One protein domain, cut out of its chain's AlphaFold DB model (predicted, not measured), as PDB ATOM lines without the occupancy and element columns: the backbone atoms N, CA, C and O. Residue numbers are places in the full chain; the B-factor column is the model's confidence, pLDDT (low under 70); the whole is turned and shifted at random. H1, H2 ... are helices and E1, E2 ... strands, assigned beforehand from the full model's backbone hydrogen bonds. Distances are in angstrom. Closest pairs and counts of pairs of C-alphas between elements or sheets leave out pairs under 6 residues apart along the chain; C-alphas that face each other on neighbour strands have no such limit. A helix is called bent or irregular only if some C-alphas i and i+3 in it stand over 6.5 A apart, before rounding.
ATOM      1  N   ILE A  27      15.156 153.469 -39.638       97.25
ATOM      2  CA  ILE A  27      15.348 152.885 -40.967       97.25
ATOM      3  C   ILE A  27      15.401 153.998 -42.020       97.25
ATOM      4  O   ILE A  27      15.200 155.179 -41.727       97.25
ATOM      5  N   SER A  28      15.669 153.609 -43.261       96.44
ATOM      6  CA  SER A  28      15.527 154.457 -44.442       96.44
ATOM      7  C   SER A  28      14.746 153.689 -45.502       96.44
ATOM      8  O   SER A  28      15.014 152.502 -45.716       96.44
ATOM      9  N   ASN A  29      13.843 154.371 -46.205       95.62
ATOM     10  CA  ASN A  29      13.084 153.823 -47.335       95.62
ATOM     11  C   ASN A  29      12.261 152.581 -46.945       95.62
ATOM     12  O   ASN A  29      12.462 151.470 -47.460       95.62
ATOM     13  N   ALA A  30      11.353 152.755 -45.989       95.94
ATOM     14  CA  ALA A  30      10.364 151.754 -45.630       95.94
ATOM     15  C   ALA A  30       9.487 151.401 -46.839       95.94
ATOM     16  O   ALA A  30       9.047 152.277 -47.581       95.94
ATOM     17  N   GLN A  31       9.194 150.111 -47.019       95.50
ATOM     18  CA  GLN A  31       8.300 149.656 -48.094       95.50
ATOM     19  C   GLN A  31       6.837 150.019 -47.814       95.50
ATOM     20  O   GLN A  31       6.034 150.157 -48.731       95.50
ATOM     21  N   THR A  32       6.476 150.151 -46.536       97.56
ATOM     22  CA  THR A  32       5.130 150.511 -46.089       97.56
ATOM     23  C   THR A  32       5.209 151.749 -45.204       97.56
ATOM     24  O   THR A  32       5.942 151.762 -44.218       97.56
ATOM     25  N   THR A  33       4.436 152.778 -45.544       97.75
ATOM     26  CA  THR A  33       4.389 154.065 -44.822       97.75
ATOM     27  C   THR A  33       2.993 154.400 -44.295       97.75
ATOM     28  O   THR A  33       2.828 155.345 -43.530       97.75
ATOM     29  N   VAL A  34       1.979 153.612 -44.665       97.50
ATOM     30  CA  VAL A  34       0.594 153.761 -44.205       97.50
ATOM     31  C   VAL A  34       0.021 152.382 -43.899       97.50
ATOM     32  O   VAL A  34       0.126 151.465 -44.712       97.50
ATOM     33  N   VAL A  35      -0.612 152.249 -42.734       97.81
ATOM     34  CA  VAL A  35      -1.364 151.057 -42.327       97.81
ATOM     35  C   VAL A  35      -2.687 151.523 -41.729       97.81
ATOM     36  O   VAL A  35      -2.703 152.328 -40.802       97.81
ATOM     37  N   ASN A  36      -3.795 151.021 -42.267       97.50
ATOM     38  CA  ASN A  36      -5.147 151.343 -41.804       97.50
ATOM     39  C   ASN A  36      -5.668 150.261 -40.852       97.50
ATOM     40  O   ASN A  36      -5.113 149.164 -40.817       97.50
ATOM     41  N   ASP A  37      -6.746 150.555 -40.119       97.19
ATOM     42  CA  ASP A  37      -7.368 149.633 -39.154       97.19
ATOM     43  C   ASP A  37      -6.339 149.052 -38.173       97.19
ATOM     44  O   ASP A  37      -5.970 147.877 -38.240       97.19
ATOM     45  N   VAL A  38      -5.790 149.925 -37.325       97.81
ATOM     46  CA  VAL A  38      -4.650 149.606 -36.463       97.81
ATOM     47  C   VAL A  38      -5.004 149.618 -34.983       97.81
ATOM     48  O   VAL A  38      -5.758 150.461 -34.502       97.81
ATOM     49  N   SER A  39      -4.358 148.730 -34.236       97.50
ATOM     50  CA  SER A  39      -4.177 148.858 -32.793       97.50
ATOM     51  C   SER A  39      -2.697 148.781 -32.435       97.50
ATOM     52  O   SER A  39      -1.895 148.196 -33.165       97.50
ATOM     53  N   ALA A  40      -2.313 149.400 -31.318       97.44
ATOM     54  CA  ALA A  40      -0.911 149.569 -30.956       97.44
ATOM     55  C   ALA A  40      -0.540 148.842 -29.661       97.44
ATOM     56  O   ALA A  40      -1.289 148.845 -28.677       97.44
ATOM     57  N   ALA A  41       0.661 148.271 -29.661       97.75
ATOM     58  CA  ALA A  41       1.373 147.842 -28.466       97.75
ATOM     59  C   ALA A  41       2.680 148.622 -28.334       97.75
ATOM     60  O   ALA A  41       3.251 149.069 -29.329       97.75
ATOM     61  N   TYR A  42       3.150 148.754 -27.098       97.38
ATOM     62  CA  TYR A  42       4.374 149.468 -26.760       97.38
ATOM     63  C   TYR A  42       5.235 148.613 -25.839       97.38
ATOM     64  O   TYR A  42       4.724 148.027 -24.877       97.38
ATOM     65  N   ILE A  43       6.527 148.547 -26.137       97.25
ATOM     66  CA  ILE A  43       7.533 147.863 -25.329       97.25
ATOM     67  C   ILE A  43       8.589 148.895 -24.950       97.25
ATOM     68  O   ILE A  43       9.338 149.357 -25.810       97.25
ATOM     69  N   PHE A  44       8.600 149.287 -23.679       95.44
ATOM     70  CA  PHE A  44       9.418 150.394 -23.190       95.44
ATOM     71  C   PHE A  44      10.733 149.901 -22.594       95.44
ATOM     72  O   PHE A  44      10.761 148.901 -21.871       95.44
ATOM     73  N   PHE A  45      11.800 150.654 -22.857       92.94
ATOM     74  CA  PHE A  45      13.051 150.561 -22.117       92.94
ATOM     75  C   PHE A  45      12.928 151.328 -20.795       92.94
ATOM     76  O   PHE A  45      12.380 152.431 -20.770       92.94
ATOM     77  N   ASN A  46      13.443 150.763 -19.703       88.00
ATOM     78  CA  ASN A  46      13.482 151.428 -18.405       88.00
ATOM     79  C   ASN A  46      14.930 151.754 -18.021       88.00
ATOM     80  O   ASN A  46      15.699 150.868 -17.665       88.00
ATOM     81  N   GLU A  47      15.287 153.038 -18.037       83.00
ATOM     82  CA  GLU A  47      16.644 153.504 -17.705       83.00
ATOM     83  C   GLU A  47      17.043 153.217 -16.252       83.00
ATOM     84  O   GLU A  47      18.217 153.009 -15.962       83.00
ATOM     85  N   THR A  48      16.069 153.167 -15.339       85.12
ATOM     86  CA  THR A  48      16.311 152.899 -13.910       85.12
ATOM     87  C   THR A  48      16.378 151.409 -13.590       85.12
ATOM     88  O   THR A  48      16.934 151.018 -12.567       85.12
ATOM     89  N   GLN A  49      15.803 150.572 -14.454       83.75
ATOM     90  CA  GLN A  49      15.792 149.118 -14.320       83.75
ATOM     91  C   GLN A  49      16.041 148.496 -15.696       83.75
ATOM     92  O   GLN A  49      15.085 148.033 -16.321       83.75
ATOM     93  N   PRO A  50      17.297 148.480 -16.182       77.50
ATOM     94  CA  PRO A  50      17.610 148.030 -17.537       77.50
ATOM     95  C   PRO A  50      17.147 146.606 -17.841       77.50
ATOM     96  O   PRO A  50      16.825 146.324 -18.986       77.50
ATOM     97  N   ASP A  51      17.049 145.735 -16.829       80.38
ATOM     98  CA  ASP A  51      16.561 144.354 -16.961       80.38
ATOM     99  C   ASP A  51      15.024 144.240 -17.005       80.38
ATOM    100  O   ASP A  51      14.469 143.181 -17.309       80.38
ATOM    101  N   SER A  52      14.311 145.327 -16.699       84.94
ATOM    102  CA  SER A  52      12.853 145.383 -16.704       84.94
ATOM    103  C   SER A  52      12.327 145.750 -18.086       84.94
ATOM    104  O   SER A  52      12.773 146.707 -18.717       84.94
ATOM    105  N   VAL A  53      11.320 145.004 -18.540       88.94
ATOM    106  CA  VAL A  53      10.664 145.229 -19.831       88.94
ATOM    107  C   VAL A  53       9.172 145.389 -19.613       88.94
ATOM    108  O   VAL A  53       8.461 144.426 -19.288       88.94
ATOM    109  N   GLU A  54       8.679 146.599 -19.848       92.12
ATOM    110  CA  GLU A  54       7.258 146.900 -19.765       92.12
ATOM    111  C   GLU A  54       6.580 146.719 -21.121       92.12
ATOM    112  O   GLU A  54       6.921 147.381 -22.096       92.12
ATOM    113  N   LEU A  55       5.565 145.855 -21.154       95.06
ATOM    114  CA  LEU A  55       4.683 145.670 -22.302       95.06
ATOM    115  C   LEU A  55       3.322 146.317 -22.016       95.06
ATOM    116  O   LEU A  55       2.520 145.767 -21.255       95.06
ATOM    117  N   ASN A  56       3.018 147.422 -22.694       94.62
ATOM    118  CA  ASN A  56       1.666 147.964 -22.761       94.62
ATOM    119  C   ASN A  56       0.949 147.413 -24.000       94.62
ATOM    120  O   ASN A  56       1.272 147.749 -25.136       94.62
ATOM    121  N   ARG A  57      -0.053 146.567 -23.759       93.75
ATOM    122  CA  ARG A  57      -0.872 145.914 -24.792       93.75
ATOM    123  C   ARG A  57      -2.374 146.125 -24.592       93.75
ATOM    124  O   ARG A  57      -3.168 145.353 -25.120       93.75
ATOM    125  N   LYS A  58      -2.768 147.095 -23.755       91.88
ATOM    126  CA  LYS A  58      -4.165 147.254 -23.305       91.88
ATOM    127  C   LYS A  58      -5.131 147.560 -24.452       91.88
ATOM    128  O   LYS A  58      -6.283 147.159 -24.380       91.88
ATOM    129  N   ASN A  59      -4.636 148.204 -25.508       89.62
ATOM    130  CA  ASN A  59      -5.440 148.647 -26.644       89.62
ATOM    131  C   ASN A  59      -5.360 147.702 -27.852       89.62
ATOM    132  O   ASN A  59      -5.868 148.053 -28.911       89.62
ATOM    133  N   LEU A  60      -4.711 146.534 -27.734       94.94
ATOM    134  CA  LEU A  60      -4.632 145.586 -28.847       94.94
ATOM    135  C   LEU A  60      -6.001 144.972 -29.146       94.94
ATOM    136  O   LEU A  60      -6.628 144.375 -28.272       94.94
ATOM    137  N   ILE A  61      -6.399 145.034 -30.415       94.56
ATOM    138  CA  ILE A  61      -7.617 144.411 -30.940       94.56
ATOM    139  C   ILE A  61      -7.194 143.300 -31.902       94.56
ATOM    140  O   ILE A  61      -6.470 143.552 -32.867       94.56
ATOM    141  N   SER A  62      -7.613 142.056 -31.651       92.50
ATOM    142  CA  SER A  62      -7.120 140.870 -32.376       92.50
ATOM    143  C   SER A  62      -7.422 140.872 -33.877       92.50
ATOM    144  O   SER A  62      -6.691 140.238 -34.632       92.50
ATOM    145  N   THR A  63      -8.467 141.574 -34.312       94.69
ATOM    146  CA  THR A  63      -8.911 141.634 -35.715       94.69
ATOM    147  C   THR A  63      -8.254 142.743 -36.535       94.69
ATOM    148  O   THR A  63      -8.435 142.763 -37.747       94.69
ATOM    149  N   THR A  64      -7.508 143.642 -35.893       96.88
ATOM    150  CA  THR A  64      -6.867 144.808 -36.531       96.88
ATOM    151  C   THR A  64      -5.412 144.520 -36.890       96.88
ATOM    152  O   THR A  64      -4.785 143.592 -36.350       96.88
ATOM    153  N   ASN A  65      -4.840 145.346 -37.763       98.31
ATOM    154  CA  ASN A  65      -3.398 145.395 -37.955       98.31
ATOM    155  C   ASN A  65      -2.717 145.843 -36.653       98.31
ATOM    156  O   ASN A  65      -3.198 146.734 -35.958       98.31
ATOM    157  N   TRP A  66      -1.598 145.222 -36.289       98.31
ATOM    158  CA  TRP A  66      -0.864 145.604 -35.083       98.31
ATOM    159  C   TRP A  66       0.337 146.463 -35.422       98.31
ATOM    160  O   TRP A  66       1.196 146.042 -36.191       98.31
ATOM    161  N   LEU A  67       0.422 147.628 -34.787       98.56
ATOM    162  CA  LEU A  67       1.623 148.450 -34.748       98.56
ATOM    163  C   LEU A  67       2.343 148.177 -33.429       98.56
ATOM    164  O   LEU A  67       1.901 148.586 -32.353       98.56
ATOM    165  N   VAL A  68       3.437 147.425 -33.499       98.56
ATOM    166  CA  VAL A  68       4.259 147.105 -32.334       98.56
ATOM    167  C   VAL A  68       5.414 148.095 -32.277       98.56
ATOM    168  O   VAL A  68       6.348 148.043 -33.075       98.56
ATOM    169  N   ASN A  69       5.320 149.018 -31.326       98.50
ATOM    170  CA  ASN A  69       6.330 150.025 -31.047       98.50
ATOM    171  C   ASN A  69       7.304 149.446 -30.023       98.50
ATOM    172  O   ASN A  69       6.904 149.102 -28.908       98.50
ATOM    173  N   VAL A  70       8.571 149.318 -30.396       98.56
ATOM    174  CA  VAL A  70       9.605 148.719 -29.548       98.56
ATOM    175  C   VAL A  70      10.702 149.746 -29.349       98.56
ATOM    176  O   VAL A  70      11.177 150.322 -30.324       98.56
ATOM    177  N   ASP A  71      11.098 149.985 -28.101       97.88
ATOM    178  CA  ASP A  71      12.237 150.853 -27.833       97.88
ATOM    179  C   ASP A  71      13.522 150.226 -28.389       97.88
ATOM    180  O   ASP A  71      13.877 149.088 -28.069       97.88
ATOM    181  N   LYS A  72      14.231 150.984 -29.224       97.81
ATOM    182  CA  LYS A  72      15.404 150.543 -29.977       97.81
ATOM    183  C   LYS A  72      16.567 150.087 -29.095       97.81
ATOM    184  O   LYS A  72      17.442 149.370 -29.579       97.81
ATOM    185  N   ARG A  73      16.581 150.510 -27.826       96.12
ATOM    186  CA  ARG A  73      17.626 150.206 -26.838       96.12
ATOM    187  C   ARG A  73      17.478 148.825 -26.204       96.12
ATOM    188  O   ARG A  73      18.453 148.318 -25.661       96.12
ATOM    189  N   LEU A  74      16.288 148.226 -26.259       97.38
ATOM    190  CA  LEU A  74      16.051 146.890 -25.713       97.38
ATOM    191  C   LEU A  74      16.898 145.852 -26.447       97.38
ATOM    192  O   LEU A  74      17.058 145.935 -27.665       97.38
ATOM    193  N   THR A  75      17.387 144.843 -25.732       96.62
ATOM    194  CA  THR A  75      17.991 143.672 -26.377       96.62
ATOM    195  C   THR A  75      16.919 142.750 -26.964       96.62
ATOM    196  O   THR A  75      15.731 142.830 -26.623       96.62
ATOM    197  N   LEU A  76      17.316 141.825 -27.835       97.38
ATOM    198  CA  LEU A  76      16.401 140.810 -28.362       97.38
ATOM    199  C   LEU A  76      15.878 139.866 -27.277       97.38
ATOM    200  O   LEU A  76      14.691 139.536 -27.287       97.38
ATOM    201  N   GLU A  77      16.724 139.497 -26.313       96.12
ATOM    202  CA  GLU A  77      16.340 138.716 -25.128       96.12
ATOM    203  C   GLU A  77      15.243 139.412 -24.301       96.12
ATOM    204  O   GLU A  77      14.404 138.753 -23.692       96.12
ATOM    205  N   GLN A  78      15.196 140.742 -24.334       96.38
ATOM    206  CA  GLN A  78      14.188 141.548 -23.652       96.38
ATOM    207  C   GLN A  78      12.899 141.708 -24.467       96.38
ATOM    208  O   GLN A  78      11.796 141.464 -23.967       96.38
ATOM    209  N   ALA A  79      13.023 142.130 -25.727       97.88
ATOM    210  CA  ALA A  79      11.881 142.518 -26.552       97.88
ATOM    211  C   ALA A  79      11.130 141.315 -27.145       97.88
ATOM    212  O   ALA A  79       9.896 141.243 -27.073       97.88
ATOM    213  N   LEU A  80      11.849 140.348 -27.728       98.12
ATOM    214  CA  LEU A  80      11.233 139.285 -28.525       98.12
ATOM    215  C   LEU A  80      10.342 138.337 -27.711       98.12
ATOM    216  O   LEU A  80       9.288 137.967 -28.234       98.12
ATOM    217  N   PRO A  81      10.635 137.981 -26.442       97.44
ATOM    218  CA  PRO A  81       9.704 137.177 -25.650       97.44
ATOM    219  C   PRO A  81       8.343 137.856 -25.449       97.44
ATOM    220  O   PRO A  81       7.301 137.197 -25.498       97.44
ATOM    221  N   LYS A  82       8.320 139.187 -25.276       97.81
ATOM    222  CA  LYS A  82       7.074 139.964 -25.152       97.81
ATOM    223  C   LYS A  82       6.302 140.001 -26.472       97.81
ATOM    224  O   LYS A  82       5.075 139.878 -26.460       97.81
ATOM    225  N   ILE A  83       7.012 140.126 -27.594       98.44
ATOM    226  CA  ILE A  83       6.429 140.117 -28.942       98.44
ATOM    227  C   ILE A  83       5.852 138.737 -29.269       98.44
ATOM    228  O   ILE A  83       4.684 138.635 -29.650       98.44
ATOM    229  N   LYS A  84       6.625 137.667 -29.047       97.94
ATOM    230  CA  LYS A  84       6.162 136.287 -29.220       97.94
ATOM    231  C   LYS A  84       4.908 136.027 -28.391       97.94
ATOM    232  O   LYS A  84       3.931 135.499 -28.912       97.94
ATOM    233  N   PHE A  85       4.892 136.465 -27.132       97.25
ATOM    234  CA  PHE A  85       3.732 136.310 -26.257       97.25
ATOM    235  C   PHE A  85       2.447 136.922 -26.849       97.25
ATOM    236  O   PHE A  85       1.391 136.287 -26.802       97.25
ATOM    237  N   ILE A  86       2.501 138.140 -27.408       97.00
ATOM    238  CA  ILE A  86       1.309 138.753 -28.017       97.00
ATOM    239  C   ILE A  86       0.948 138.099 -29.359       97.00
ATOM    240  O   ILE A  86      -0.239 137.892 -29.614       97.00
ATOM    241  N   GLN A  87       1.932 137.712 -30.181       96.25
ATOM    242  CA  GLN A  87       1.691 136.993 -31.439       96.25
ATOM    243  C   GLN A  87       1.004 135.648 -31.196       96.25
ATOM    244  O   GLN A  87       0.003 135.347 -31.843       96.25
ATOM    245  N   ASP A  88       1.500 134.858 -30.243       95.38
ATOM    246  CA  ASP A  88       0.944 133.545 -29.920       95.38
ATOM    247  C   ASP A  88      -0.492 133.684 -29.398       95.38
ATOM    248  O   ASP A  88      -1.368 132.916 -29.787       95.38
ATOM    249  N   LYS A  89      -0.783 134.722 -28.598       93.38
ATOM    250  CA  LYS A  89      -2.163 135.041 -28.204       93.38
ATOM    251  C   LYS A  89      -3.068 135.359 -29.395       93.38
ATOM    252  O   LYS A  89      -4.198 134.876 -29.416       93.38
ATOM    253  N   LYS A  90      -2.594 136.138 -30.377       93.31
ATOM    254  CA  LYS A  90      -3.355 136.447 -31.606       93.31
ATOM    255  C   LYS A  90      -3.625 135.180 -32.417       93.31
ATOM    256  O   LYS A  90      -4.770 134.878 -32.732       93.31
ATOM    257  N   ARG A  91      -2.570 134.411 -32.701       93.06
ATOM    258  CA  ARG A  91      -2.609 133.192 -33.526       93.06
ATOM    259  C   ARG A  91      -3.480 132.100 -32.910       93.06
ATOM    260  O   ARG A  91      -4.211 131.419 -33.626       93.06
ATOM    261  N   ASN A  92      -3.457 131.962 -31.586       91.88
ATOM    262  CA  ASN A  92      -4.211 130.929 -30.871       91.88
ATOM    263  C   ASN A  92      -5.647 131.347 -30.508       91.88
ATOM    264  O   ASN A  92      -6.366 130.564 -29.886       91.88
ATOM    265  N   ALA A  93      -6.092 132.551 -30.886       89.44
ATOM    266  CA  ALA A  93      -7.473 132.973 -30.671       89.44
ATOM    267  C   ALA A  93      -8.449 132.015 -31.382       89.44
ATOM    268  O   ALA A  93      -8.243 131.639 -32.535       89.44
ATOM    269  N   LYS A  94      -9.511 131.583 -30.694       84.12
ATOM    270  CA  LYS A  94     -10.500 130.642 -31.257       84.12
ATOM    271  C   LYS A  94     -11.658 131.336 -31.983       84.12
ATOM    272  O   LYS A  94     -12.294 130.718 -32.823       84.12
ATOM    273  N   MET A  95     -11.932 132.599 -31.657       83.50
ATOM    274  CA  MET A  95     -13.038 133.400 -32.199       83.50
ATOM    275  C   MET A  95     -12.520 134.777 -32.628       83.50
ATOM    276  O   MET A  95     -11.498 135.225 -32.110       83.50
ATOM    277  N   HIS A  96     -13.228 135.439 -33.550       76.06
ATOM    278  CA  HIS A  96     -12.886 136.776 -34.064       76.06
ATOM    279  C   HIS A  96     -11.438 136.873 -34.575       76.06
ATOM    280  O   HIS A  96     -10.659 137.742 -34.174       76.06
ATOM    281  N   LYS A  97     -11.076 135.935 -35.457       84.31
ATOM    282  CA  LYS A  97      -9.820 135.967 -36.207       84.31
ATOM    283  C   LYS A  97      -9.999 136.759 -37.489       84.31
ATOM    284  O   LYS A  97     -10.986 136.587 -38.196       84.31
ATOM    285  N   ASN A  98      -9.009 137.588 -37.786       90.31
ATOM    286  CA  ASN A  98      -8.840 138.180 -39.098       90.31
ATOM    287  C   ASN A  98      -7.489 137.718 -39.649       90.31
ATOM    288  O   ASN A  98      -6.455 138.260 -39.271       90.31
ATOM    289  N   GLU A  99      -7.498 136.715 -40.526       88.56
ATOM    290  CA  GLU A  99      -6.274 136.172 -41.138       88.56
ATOM    291  C   GLU A  99      -5.606 137.173 -42.100       88.56
ATOM    292  O   GLU A  99      -4.434 137.026 -42.431       88.56
ATOM    293  N   SER A 100      -6.327 138.220 -42.527       93.31
ATOM    294  CA  SER A 100      -5.758 139.307 -43.336       93.31
ATOM    295  C   SER A 100      -5.038 140.374 -42.504       93.31
ATOM    296  O   SER A 100      -4.283 141.174 -43.058       93.31
ATOM    297  N   ALA A 101      -5.251 140.392 -41.182       96.12
ATOM    298  CA  ALA A 101      -4.632 141.368 -40.300       96.12
ATOM    299  C   ALA A 101      -3.141 141.072 -40.111       96.12
ATOM    300  O   ALA A 101      -2.751 139.994 -39.656       96.12
ATOM    301  N   LYS A 102      -2.312 142.074 -40.387       97.75
ATOM    302  CA  LYS A 102      -0.853 141.990 -40.323       97.75
ATOM    303  C   LYS A 102      -0.292 142.623 -39.054       97.75
ATOM    304  O   LYS A 102      -0.974 143.353 -38.337       97.75
ATOM    305  N   ASN A 103       0.967 142.339 -38.760       98.19
ATOM    306  CA  ASN A 103       1.713 142.912 -37.652       98.19
ATOM    307  C   ASN A 103       2.948 143.625 -38.208       98.19
ATOM    308  O   ASN A 103       3.671 143.059 -39.028       98.19
ATOM    309  N   TYR A 104       3.190 144.841 -37.733       98.69
ATOM    310  CA  TYR A 104       4.277 145.699 -38.180       98.69
ATOM    311  C   TYR A 104       5.081 146.227 -36.999       98.69
ATOM    312  O   TYR A 104       4.514 146.635 -35.983       98.69
ATOM    313  N   TYR A 105       6.398 146.269 -37.147       98.75
ATOM    314  CA  TYR A 105       7.247 147.114 -36.326       98.75
ATOM    315  C   TYR A 105       7.148 148.549 -36.810       98.75
ATOM    316  O   TYR A 105       7.266 148.817 -38.005       98.75
ATOM    317  N   SER A 106       6.929 149.466 -35.872       98.62
ATOM    318  CA  SER A 106       6.973 150.900 -36.157       98.62
ATOM    319  C   SER A 106       8.412 151.391 -36.052       98.62
ATOM    320  O   SER A 106       9.082 151.136 -35.051       98.62
ATOM    321  N   CYS A 107       8.876 152.083 -37.085       98.62
ATOM    322  CA  CYS A 107      10.231 152.606 -37.194       98.62
ATOM    323  C   CYS A 107      10.186 154.102 -37.526       98.62
ATOM    324  O   CYS A 107       9.252 154.571 -38.174       98.62
ATOM    325  N   ASN A 108      11.214 154.845 -37.126       98.44
ATOM    326  CA  ASN A 108      11.458 156.196 -37.613       98.44
ATOM    327  C   ASN A 108      12.146 156.110 -38.986       98.44
ATOM    328  O   ASN A 108      13.327 155.769 -39.064       98.44
ATOM    329  N   ASP A 109      11.415 156.379 -40.068       98.25
ATOM    330  CA  ASP A 109      11.990 156.441 -41.410       98.25
ATOM    331  C   ASP A 109      12.633 157.810 -41.638       98.25
ATOM    332  O   ASP A 109      11.983 158.833 -41.875       98.25
ATOM    333  N   THR A 110      13.957 157.802 -41.567       97.94
ATOM    334  CA  THR A 110      14.806 158.988 -41.662       97.94
ATOM    335  C   THR A 110      14.797 159.634 -43.049       97.94
ATOM    336  O   THR A 110      15.032 160.840 -43.142       97.94
ATOM    337  N   ALA A 111      14.472 158.890 -44.115       97.88
ATOM    338  CA  ALA A 111      14.423 159.426 -45.476       97.88
ATOM    339  C   ALA A 111      13.204 160.332 -45.689       97.88
ATOM    340  O   ALA A 111      13.308 161.381 -46.324       97.88
ATOM    341  N   ILE A 112      12.059 159.944 -45.123       97.31
ATOM    342  CA  ILE A 112      10.794 160.686 -45.241       97.31
ATOM    343  C   ILE A 112      10.444 161.496 -43.986       97.31
ATOM    344  O   ILE A 112       9.441 162.207 -43.986       97.31
ATOM    345  N   LYS A 113      11.256 161.399 -42.925       97.06
ATOM    346  CA  LYS A 113      11.040 162.041 -41.613       97.06
ATOM    347  C   LYS A 113       9.662 161.722 -41.023       97.06
ATOM    348  O   LYS A 113       8.988 162.595 -40.479       97.06
ATOM    349  N   ASN A 114       9.232 160.475 -41.174       97.38
ATOM    350  CA  ASN A 114       7.930 159.992 -40.728       97.38
ATOM    351  C   ASN A 114       8.023 158.505 -40.352       97.38
ATOM    352  O   ASN A 114       9.091 157.905 -40.431       97.38
ATOM    353  N   LEU A 115       6.917 157.898 -39.932       97.94
ATOM    354  CA  LEU A 115       6.876 156.479 -39.617       97.94
ATOM    355  C   LEU A 115       7.030 155.611 -40.869       97.94
ATOM    356  O   LEU A 115       6.395 155.834 -41.900       97.94
ATOM    357  N   GLY A 116       7.844 154.575 -40.719       98.31
ATOM    358  CA  GLY A 116       7.921 153.434 -41.615       98.31
ATOM    359  C   GLY A 116       7.508 152.162 -40.884       98.31
ATOM    360  O   GLY A 116       7.709 152.031 -39.674       98.31
ATOM    361  N   PHE A 117       6.937 151.213 -41.618       98.50
ATOM    362  CA  PHE A 117       6.390 149.982 -41.059       98.50
ATOM    363  C   PHE A 117       7.065 148.758 -41.677       98.50
ATOM    364  O   PHE A 117       7.030 148.567 -42.893       98.50
ATOM    365  N   MET A 118       7.662 147.922 -40.826       97.94
ATOM    366  CA  MET A 118       8.306 146.666 -41.218       97.94
ATOM    367  C   MET A 118       7.425 145.484 -40.813       97.94
ATOM    368  O   MET A 118       7.144 145.279 -39.635       97.94
ATOM    369  N   GLU A 119       6.960 144.730 -41.799       97.62
ATOM    370  CA  GLU A 119       6.038 143.604 -41.644       97.62
ATOM    371  C   GLU A 119       6.723 142.406 -40.947       97.62
ATOM    372  O   GLU A 119       7.883 142.108 -41.224       97.62
ATOM    373  N   PHE A 120       6.031 141.726 -40.020       97.88
ATOM    374  CA  PHE A 120       6.567 140.537 -39.333       97.88
ATOM    375  C   PHE A 120       5.513 139.462 -38.976       97.88
ATOM    376  O   PHE A 120       5.711 138.636 -38.079       97.88
ATOM    377  N   THR A 121       4.359 139.436 -39.646       97.06
ATOM    378  CA  THR A 121       3.224 138.539 -39.335       97.06
ATOM    379  C   THR A 121       3.615 137.074 -39.363       97.06
ATOM    380  O   THR A 121       3.200 136.313 -38.482       97.06
ATOM    381  N   HIS A 122       4.436 136.692 -40.338       95.75
ATOM    382  CA  HIS A 122       4.867 135.314 -40.547       95.75
ATOM    383  C   HIS A 122       6.251 135.018 -39.965       95.75
ATOM    384  O   HIS A 122       6.829 133.990 -40.290       95.75
TER     385      HIS A 122
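Overview. This is residues 27 to 122 of the 214 residues of an uncharacterized protein of Mangrovimonas yunxiaonensis (UniProt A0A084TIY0). A strongly twisted sheet of five strands has one helix, H1, over one face near E2, E1 and E3, while the hairpin of E4 and E5 swings round beyond it, the strands' lines turning by 98 degrees from edge to edge. The 96 printed residues hold E1, E2, E3, H1, E4 and E5 in that order, 47 residues in named elements, under half; the class is mixed, helices and strands. The sheet order is E2, E1, E3, E4, E5, mixed parallel and antiparallel. The whole is compact, with a radius of gyration of the C-alphas of 13.8 A and spans of 39 by 32 by 21 A.

Arrangement. E1, residues 38 to 45, and E2, residues 53 to 56, form an antiparallel hairpin, with N 42 and O 56 2.9 A apart. E3, residues 65 to 70, is parallel to E1, with N 41 and O 67 3.0 A apart. H1, residues 76 to 91, is on the sheet at a height of 9.2 A, over E1 and only just over E3, where 3 of its C-alphas fall; it runs along the strands, at 21 degrees to E1 on the local plane. The closest C-alphas of E2 and H1 are those of Val 53 and Gln 78, 6.4 A. H1 is only just irregular, with C-alphas 78 and 81 6.6 A apart, and 10 of 12 O i to N i+4 pairs are within hydrogen-bond range. E4, residues 103 to 109, is parallel to E3 at 51 degrees, with N 68 and O 104 2.8 A apart; E3, H1 and E4 make a strand-helix-strand unit, two parallel neighbour strands with a helix between, its crossover right-handed. E5, residues 114 to 119, forms an antiparallel hairpin with E4, with N 107 and O 116 2.8 A apart.

Along the chain. E1 begins at C-alpha 38, (-4.650, 149.606, -36.463), and spans 22.8 A; H1 spans 21.1 A, E4 17.4 A, E5 16.5 A, E3 15.8 A and E2 9.9 A. E5 ends at C-alpha 119, (6.038, 143.604, -41.644).

Size, cuts and confidence. The two C-alphas farthest apart, those of Lys 94 and Ala 111, are 40.6 A apart. The printed part has no cut, H1 to E4 is a long link of 11 residues, and no printed residue is under 70 in pLDDT.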